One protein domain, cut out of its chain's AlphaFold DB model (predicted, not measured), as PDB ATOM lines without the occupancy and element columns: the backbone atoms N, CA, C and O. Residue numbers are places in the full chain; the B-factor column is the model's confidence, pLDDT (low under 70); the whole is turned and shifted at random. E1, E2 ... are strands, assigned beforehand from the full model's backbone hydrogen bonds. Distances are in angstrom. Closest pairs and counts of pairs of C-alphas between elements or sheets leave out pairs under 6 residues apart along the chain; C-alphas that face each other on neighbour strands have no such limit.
ATOM      1  N   ARG A 230     139.819 124.115  50.747       87.25
ATOM      2  CA  ARG A 230     141.220 123.713  50.621       87.25
ATOM      3  C   ARG A 230     141.926 123.934  51.939       87.25
ATOM      4  O   ARG A 230     141.719 124.952  52.597       87.25
ATOM      5  N   TYR A 231     142.727 122.962  52.351       86.50
ATOM      6  CA  TYR A 231     143.454 123.061  53.604       86.50
ATOM      7  C   TYR A 231     144.832 123.665  53.371       86.50
ATOM      8  O   TYR A 231     145.622 123.165  52.571       86.50
ATOM      9  N   HIS A 232     145.123 124.739  54.093       81.44
ATOM     10  CA  HIS A 232     146.412 125.401  54.056       81.44
ATOM     11  C   HIS A 232     147.349 124.785  55.094       81.44
ATOM     12  O   HIS A 232     147.142 124.952  56.299       81.44
ATOM     13  N   LEU A 233     148.405 124.110  54.631       77.50
ATOM     14  CA  LEU A 233     149.303 123.328  55.490       77.50
ATOM     15  C   LEU A 233     150.032 124.179  56.538       77.50
ATOM     16  O   LEU A 233     150.163 123.759  57.684       77.50
ATOM     17  N   TYR A 234     150.479 125.382  56.168       78.81
ATOM     18  CA  TYR A 234     151.306 126.205  57.054       78.81
ATOM     19  C   TYR A 234     150.490 127.009  58.080       78.81
ATOM     20  O   TYR A 234     150.848 127.073  59.250       78.81
ATOM     21  N   MET A 235     149.359 127.594  57.670       77.81
ATOM     22  CA  MET A 235     148.454 128.301  58.602       77.81
ATOM     23  C   MET A 235     147.557 127.338  59.374       77.81
ATOM     24  O   MET A 235     146.959 127.738  60.372       77.81
ATOM     25  N   GLN A 236     147.432 126.095  58.901       85.50
ATOM     26  CA  GLN A 236     146.542 125.086  59.467       85.50
ATOM     27  C   GLN A 236     145.081 125.569  59.483       85.50
ATOM     28  O   GLN A 236     144.377 125.522  60.499       85.50
ATOM     29  N   ARG A 237     144.642 126.121  58.345       87.81
ATOM     30  CA  ARG A 237     143.317 126.727  58.151       87.81
ATOM     31  C   ARG A 237     142.654 126.197  56.896       87.81
ATOM     32  O   ARG A 237     143.324 125.944  55.900       87.81
ATOM     33  N   TRP A 238     141.332 126.104  56.941       91.00
ATOM     34  CA  TRP A 238     140.515 125.854  55.763       91.00
ATOM     35  C   TRP A 238     140.227 127.159  55.020       91.00
ATOM     36  O   TRP A 238     139.899 128.180  55.630       91.00
ATOM     37  N   LEU A 239     140.355 127.101  53.700       89.06
ATOM     38  CA  LEU A 239     140.211 128.206  52.767       89.06
ATOM     39  C   LEU A 239     139.130 127.882  51.744       89.06
ATOM     40  O   LEU A 239     139.045 126.750  51.271       89.06
ATOM     41  N   PHE A 240     138.360 128.886  51.359       88.56
ATOM     42  CA  PHE A 240     137.424 128.806  50.253       88.56
ATOM     43  C   PHE A 240     137.729 129.940  49.262       88.56
ATOM     44  O   PHE A 240     137.638 131.114  49.639       88.56
ATOM     45  N   PRO A 241     138.130 129.628  48.020       83.44
ATOM     46  CA  PRO A 241     138.408 130.640  47.009       83.44
ATOM     47  C   PRO A 241     137.091 131.257  46.513       83.44
ATOM     48  O   PRO A 241     136.292 130.593  45.862       83.44
ATOM     49  N   GLU A 242     136.845 132.531  46.832       79.31
ATOM     50  CA  GLU A 242     135.603 133.226  46.452       79.31
ATOM     51  C   GLU A 242     135.738 133.931  45.096       79.31
ATOM     52  O   GLU A 242     134.804 133.962  44.298       79.31
ATOM     53  N   SER A 243     136.918 134.483  44.814       68.19
ATOM     54  CA  SER A 243     137.234 135.116  43.535       68.19
ATOM     55  C   SER A 243     138.712 134.931  43.233       68.19
ATOM     56  O   SER A 243     139.547 135.534  43.906       68.19
ATOM     57  N   THR A 244     139.035 134.151  42.203       65.38
ATOM     58  CA  THR A 244     140.412 133.854  41.785       65.38
ATOM     59  C   THR A 244     140.705 134.459  40.417       65.38
ATOM     60  O   THR A 244     140.041 134.142  39.430       65.38
ATOM     61  N   VAL A 245     141.730 135.306  40.344       62.59
ATOM     62  CA  VAL A 245     142.367 135.677  39.079       62.59
ATOM     63  C   VAL A 245     143.584 134.776  38.916       62.59
ATOM     64  O   VAL A 245     144.506 134.800  39.731       62.59
ATOM     65  N   PHE A 246     143.574 133.951  37.874       62.53
ATOM     66  CA  PHE A 246     144.686 133.057  37.574       62.53
ATOM     67  C   PHE A 246     145.771 133.832  36.832       62.53
ATOM     68  O   PHE A 246     145.497 134.453  35.806       62.53
ATOM     69  N   SER A 247     147.003 133.767  37.328       58.94
ATOM     70  CA  SER A 247     148.193 134.206  36.600       58.94
ATOM     71  C   SER A 247     149.193 133.056  36.581       58.94
ATOM     72  O   SER A 247     149.533 132.491  37.616       58.94
ATOM     73  N   VAL A 248     149.635 132.659  35.390       57.72
ATOM     74  CA  VAL A 248     150.657 131.617  35.239       57.72
ATOM     75  C   VAL A 248     152.004 132.318  35.143       57.72
ATOM     76  O   VAL A 248     152.227 133.069  34.195       57.72
ATOM     77  N   HIS A 249     152.886 132.089  36.115       58.34
ATOM     78  CA  HIS A 249     154.265 132.579  36.077       58.34
ATOM     79  C   HIS A 249     155.204 131.387  36.274       58.34
ATOM     80  O   HIS A 249     155.042 130.627  37.224       58.34
ATOM     81  N   ASP A 250     156.144 131.191  35.345       50.06
ATOM     82  CA  ASP A 250     157.248 130.220  35.432       50.06
ATOM     83  C   ASP A 250     156.893 128.849  36.043       50.06
ATOM     84  O   ASP A 250     157.423 128.438  37.072       50.06
ATOM     85  N   SER A 251     156.015 128.098  35.370       61.16
ATOM     86  CA  SER A 251     155.632 126.716  35.731       61.16
ATOM     87  C   SER A 251     154.859 126.548  37.049       61.16
ATOM     88  O   SER A 251     154.570 125.417  37.432       61.16
ATOM     89  N   GLN A 252     154.478 127.639  37.722       63.78
ATOM     90  CA  GLN A 252     153.613 127.617  38.903       63.78
ATOM     91  C   GLN A 252     152.290 128.333  38.606       63.78
ATOM     92  O   GLN A 252     152.255 129.429  38.037       63.78
ATOM     93  N   ARG A 253     151.173 127.706  38.991       63.38
ATOM     94  CA  ARG A 253     149.845 128.320  38.902       63.38
ATOM     95  C   ARG A 253     149.623 129.168  40.149       63.38
ATOM     96  O   ARG A 253     149.395 128.626  41.230       63.38
ATOM     97  N   ILE A 254     149.715 130.485  39.985       67.19
ATOM     98  CA  ILE A 254     149.465 131.446  41.056       67.19
ATOM     99  C   ILE A 254     148.028 131.943  40.911       67.19
ATOM    100  O   ILE A 254     147.619 132.481  39.879       67.19
ATOM    101  N   GLU A 255     147.242 131.749  41.958       69.19
ATOM    102  CA  GLU A 255     145.903 132.305  42.076       69.19
ATOM    103  C   GLU A 255     145.947 133.498  43.014       69.19
ATOM    104  O   GLU A 255     146.101 133.357  44.225       69.19
ATOM    105  N   GLN A 256     145.790 134.694  42.459       72.38
ATOM    106  CA  GLN A 256     145.624 135.892  43.267       72.38
ATOM    107  C   GLN A 256     144.138 136.165  43.421       72.38
ATOM    108  O   GLN A 256     143.406 136.321  42.440       72.38
ATOM    109  N   GLY A 257     143.665 136.212  44.660       76.44
ATOM    110  CA  GLY A 257     142.236 136.241  44.896       76.44
ATOM    111  C   GLY A 257     141.829 136.659  46.289       76.44
ATOM    112  O   GLY A 257     142.641 136.803  47.203       76.44
ATOM    113  N   THR A 258     140.528 136.856  46.440       83.06
ATOM    114  CA  THR A 258     139.909 136.961  47.754       83.06
ATOM    115  C   THR A 258     139.456 135.573  48.173       83.06
ATOM    116  O   THR A 258     138.731 134.903  47.435       83.06
ATOM    117  N   CYS A 259     139.896 135.141  49.350       87.06
ATOM    118  CA  CYS A 259     139.509 133.860  49.917       87.06
ATOM    119  C   CYS A 259     138.852 134.055  51.274       87.06
ATOM    120  O   CYS A 259     139.178 134.967  52.037       87.06
ATOM    121  N   LEU A 260     137.936 133.149  51.573       91.12
ATOM    122  CA  LEU A 260     137.289 133.036  52.859       91.12
ATOM    123  C   LEU A 260     138.063 132.023  53.708       91.12
ATOM    124  O   LEU A 260     138.230 130.871  53.322       91.12
ATOM    125  N   ILE A 261     138.552 132.458  54.860       90.88
ATOM    126  CA  ILE A 261     139.363 131.673  55.790       90.88
ATOM    127  C   ILE A 261     138.500 131.331  56.996       90.88
ATOM    128  O   ILE A 261     137.923 132.228  57.606       90.88
ATOM    129  N   PHE A 262     138.416 130.061  57.375       93.06
ATOM    130  CA  PHE A 262     137.776 129.686  58.633       93.06
ATOM    131  C   PHE A 262     138.775 129.782  59.792       93.06
ATOM    132  O   PHE A 262     139.748 129.032  59.823       93.06
ATOM    133  N   GLU A 263     138.537 130.683  60.750       90.06
ATOM    134  CA  GLU A 263     139.339 130.813  61.971       90.06
ATOM    135  C   GLU A 263     138.767 129.943  63.106       90.06
ATOM    136  O   GLU A 263     137.735 130.298  63.681       90.06
ATOM    137  N   PRO A 264     139.443 128.849  63.514       87.19
ATOM    138  CA  PRO A 264     138.958 127.930  64.540       87.19
ATOM    139  C   PRO A 264     138.995 128.524  65.953       87.19
ATOM    140  O   PRO A 264     138.258 128.075  66.820       87.19
ATOM    141  N   LEU A 265     139.835 129.536  66.208       85.94
ATOM    142  CA  LEU A 265     139.920 130.175  67.529       85.94
ATOM    143  C   LEU A 265     138.763 131.145  67.792       85.94
ATOM    144  O   LEU A 265     138.335 131.302  68.931       85.94
ATOM    145  N   GLU A 266     138.283 131.812  66.745       87.12
ATOM    146  CA  GLU A 266     137.181 132.779  66.819       87.12
ATOM    147  C   GLU A 266     135.857 132.191  66.315       87.12
ATOM    148  O   GLU A 266     134.822 132.845  66.408       87.12
ATOM    149  N   TRP A 267     135.902 130.968  65.777       89.94
ATOM    150  CA  TRP A 267     134.785 130.244  65.177       89.94
ATOM    151  C   TRP A 267     134.020 131.064  64.131       89.94
ATOM    152  O   TRP A 267     132.791 131.149  64.140       89.94
ATOM    153  N   ARG A 268     134.759 131.723  63.230       92.94
ATOM    154  CA  ARG A 268     134.183 132.591  62.194       92.94
ATOM    155  C   ARG A 268     134.926 132.494  60.873       92.94
ATOM    156  O   ARG A 268     136.106 132.160  60.828       92.94
ATOM    157  N   LYS A 269     134.232 132.859  59.799       93.00
ATOM    158  CA  LYS A 269     134.804 132.985  58.458       93.00
ATOM    159  C   LYS A 269     135.275 134.425  58.236       93.00
ATOM    160  O   LYS A 269     134.512 135.362  58.464       93.00
ATOM    161  N   ILE A 270     136.526 134.604  57.822       92.25
ATOM    162  CA  ILE A 270     137.167 135.899  57.574       92.25
ATOM    163  C   ILE A 270     137.564 135.973  56.109       92.25
ATOM    164  O   ILE A 270     138.259 135.102  55.600       92.25
ATOM    165  N   GLN A 271     137.150 137.034  55.433       90.75
ATOM    166  CA  GLN A 271     137.521 137.276  54.049       90.75
ATOM    167  C   GLN A 271     138.869 138.008  53.994       90.75
ATOM    168  O   GLN A 271     139.051 139.033  54.653       90.75
ATOM    169  N   LYS A 272     139.824 137.486  53.220       87.25
ATOM    170  CA  LYS A 272     141.161 138.071  53.080       87.25
ATOM    171  C   LYS A 272     141.678 137.926  51.652       87.25
ATOM    172  O   LYS A 272     141.435 136.920  50.990       87.25
ATOM    173  N   ARG A 273     142.406 138.939  51.176       83.75
ATOM    174  CA  ARG A 273     143.107 138.884  49.889       83.75
ATOM    175  C   ARG A 273     144.434 138.148  50.047       83.75
ATOM    176  O   ARG A 273     145.165 138.415  51.000       83.75
ATOM    177  N   MET A 274     144.714 137.227  49.136       77.81
ATOM    178  CA  MET A 274     145.844 136.312  49.230       77.81
ATOM    179  C   MET A 274     146.306 135.799  47.865       77.81
ATOM    180  O   MET A 274     145.530 135.751  46.911       77.81
ATOM    181  N   GLU A 275     147.580 135.417  47.805       76.94
ATOM    182  CA  GLU A 275     148.225 134.781  46.657       76.94
ATOM    183  C   GLU A 275     148.478 133.295  46.935       76.94
ATOM    184  O   GLU A 275     149.353 132.906  47.705       76.94
ATOM    185  N   LEU A 276     147.671 132.443  46.327       73.75
ATOM    186  CA  LEU A 276     147.717 131.002  46.502       73.75
ATOM    187  C   LEU A 276     148.634 130.369  45.463       73.75
ATOM    188  O   LEU A 276     148.412 130.522  44.262       73.75
ATOM    189  N   ILE A 277     149.627 129.610  45.922       72.94
ATOM    190  CA  ILE A 277     150.457 128.766  45.064       72.94
ATOM    191  C   ILE A 277     149.977 127.327  45.209       72.94
ATOM    192  O   ILE A 277     149.905 126.773  46.309       72.94
ATOM    193  N   HIS A 278     149.644 126.700  44.089       70.62
ATOM    194  CA  HIS A 278     149.282 125.287  44.064       70.62
ATOM    195  C   HIS A 278     150.555 124.444  44.062       70.62
ATOM    196  O   HIS A 278     151.342 124.524  43.122       70.62
ATOM    197  N   LEU A 279     150.775 123.653  45.117       65.06
ATOM    198  CA  LEU A 279     151.950 122.776  45.197       65.06
ATOM    199  C   LEU A 279     151.748 121.447  44.470       65.06
ATOM    200  O   LEU A 279     152.728 120.800  44.109       65.06
ATOM    201  N   ASN A 280     150.500 121.003  44.319       61.12
ATOM    202  CA  ASN A 280     150.200 119.695  43.759       61.12
ATOM    203  C   ASN A 280     148.796 119.682  43.132       61.12
ATOM    204  O   ASN A 280     147.811 119.960  43.822       61.12
ATOM    205  N   GLU A 281     148.705 119.367  41.837       54.69
ATOM    206  CA  GLU A 281     147.444 119.387  41.073       54.69
ATOM    207  C   GLU A 281     146.453 118.319  41.571       54.69
ATOM    208  O   GLU A 281     145.246 118.552  41.584       54.69
ATOM    209  N   GLU A 282     146.963 117.189  42.073       48.31
ATOM    210  CA  GLU A 282     146.159 116.035  42.502       48.31
ATOM    211  C   GLU A 282     145.514 116.210  43.883       48.31
ATOM    212  O   GLU A 282     144.393 115.767  44.119       48.31
ATOM    213  N   THR A 283     146.204 116.874  44.815       51.75
ATOM    214  CA  THR A 283     145.714 117.044  46.199       51.75
ATOM    215  C   THR A 283     145.094 118.419  46.443       51.75
ATOM    216  O   THR A 283     144.524 118.653  47.507       51.75
ATOM    217  N   GLN A 284     145.220 119.337  45.471       53.59
ATOM    218  CA  GLN A 284     144.840 120.755  45.555       53.59
ATOM    219  C   GLN A 284     145.288 121.419  46.872       53.59
ATOM    220  O   GLN A 284     144.655 122.349  47.376       53.59
ATOM    221  N   LEU A 285     146.382 120.922  47.454       54.09
ATOM    222  CA  LEU A 285     146.996 121.501  48.636       54.09
ATOM    223  C   LEU A 285     147.680 122.795  48.205       54.09
ATOM    224  O   LEU A 285     148.639 122.798  47.428       54.09
ATOM    225  N   GLN A 286     147.150 123.909  48.697       55.59
ATOM    226  CA  GLN A 286     147.659 125.237  48.393       55.59
ATOM    227  C   GLN A 286     148.650 125.669  49.478       55.59
ATOM    228  O   GLN A 286     148.412 125.474  50.672       55.59
ATOM    229  N   THR A 287     149.758 126.277  49.068       52.31
ATOM    230  CA  THR A 287     150.699 126.975  49.947       52.31
ATOM    231  C   THR A 287     150.745 128.433  49.545       52.31
ATOM    232  O   THR A 287     150.889 128.766  48.376       52.31
ATOM    233  N   LEU A 288     150.575 129.320  50.514       53.75
ATOM    234  CA  LEU A 288     150.664 130.755  50.299       53.75
ATOM    235  C   LEU A 288     152.114 131.224  50.389       53.75
ATOM    236  O   LEU A 288     152.810 130.919  51.360       53.75
ATOM    237  N   VAL A 289     152.505 132.058  49.428       53.03
ATOM    238  CA  VAL A 289     153.526 133.086  49.637       53.03
ATOM    239  C   VAL A 289     152.768 134.354  50.007       53.03
ATOM    240  O   VAL A 289     152.031 134.920  49.208       53.03
ATOM    241  N   MET A 290     152.876 134.752  51.269       48.50
ATOM    242  CA  MET A 290     152.384 136.049  51.721       48.50
ATOM    243  C   MET A 290     153.399 137.101  51.282       48.50
ATOM    244  O   MET A 290     154.518 137.035  51.783       48.50
ATOM    245  N   ASP A 291     153.016 138.079  50.455       43.84
ATOM    246  CA  ASP A 291     153.859 139.260  50.243       43.84
ATOM    247  C   ASP A 291     153.215 140.575  50.723       43.84
ATOM    248  O   ASP A 291     152.105 140.961  50.352       43.84
ATOM    249  N   TYR A 292     153.994 141.177  51.628       44.88
ATOM    250  CA  TYR A 292     154.136 142.532  52.167       44.88
ATOM    251  C   TYR A 292     152.922 143.452  52.326       44.88
ATOM    252  O   TYR A 292     152.559 144.183  51.406       44.88
ATOM    253  N   GLN A 293     152.490 143.593  53.585       34.97
ATOM    254  CA  GLN A 293     152.395 144.902  54.250       34.97
ATOM    255  C   GLN A 293     152.872 144.808  55.699       34.97
ATOM    256  O   GLN A 293     152.430 143.870  56.400       34.97
TER     257      GLN A 293
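What this domain is: This is residues 230 to 293 of the 293 residues of the protein "CCR4-NOT transcription complex subunit 2" of Trichinella murrelli (UniProt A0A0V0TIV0). Three long, bent strands, E2, E3 and E4, make a strongly twisted sheet curled like part of a barrel, nearly closed where short E1 and E5 come together. This folded sheet is bent back so that E1 and E2 face E4 and E5, with E3 as hinge. The printed part has 64 residues, 42 of them in five named strands, with no named helix; its class is all strand, and E1 E2 E3 E4 E5 form a meander, each strand the antiparallel neighbour of the one before. It is compact, radius of gyration of the C-alphas 11.7 A, spanning 37 by 26 by 20 A.

How they stand to each other: E1, residues 230 to 232, and E2, residues 237 to 249, form a hairpin, with N 230 and O 239 within hydrogen-bond range at 2.8 A. E3, residues 252 to 263, forms a hairpin with E2, N 245 to O 256 2.9 A. E4, residues 268 to 278, forms one with E3, N 261 to O 270 2.8 A. E5, residues 286 to 288, forms one with E4, N 277 to O 287 2.9 A. The closest C-alphas of E1 and E5, His 232 and Gln 286, are 5.8 A apart.

Where its parts are: E1, 6.5 A long, begins at C-alpha 230, (141.220, 123.713, 50.621). E2, 25.3 A, bends by 92 degrees at Ser 243; E3, 27.3 A, by 76 degrees at Gly 257; E4, 24.7 A, by 82 degrees at Arg 273. E5, 6.6 A, ends at C-alpha 288, (150.664, 130.755, 50.299).

The domain as a whole: The C-alphas farthest apart, Asp 250 and Glu 266, are 37.3 A apart. The printed part has no cut and no long link. Residues 243 to 255 and 279 to 293 have pLDDT under 70.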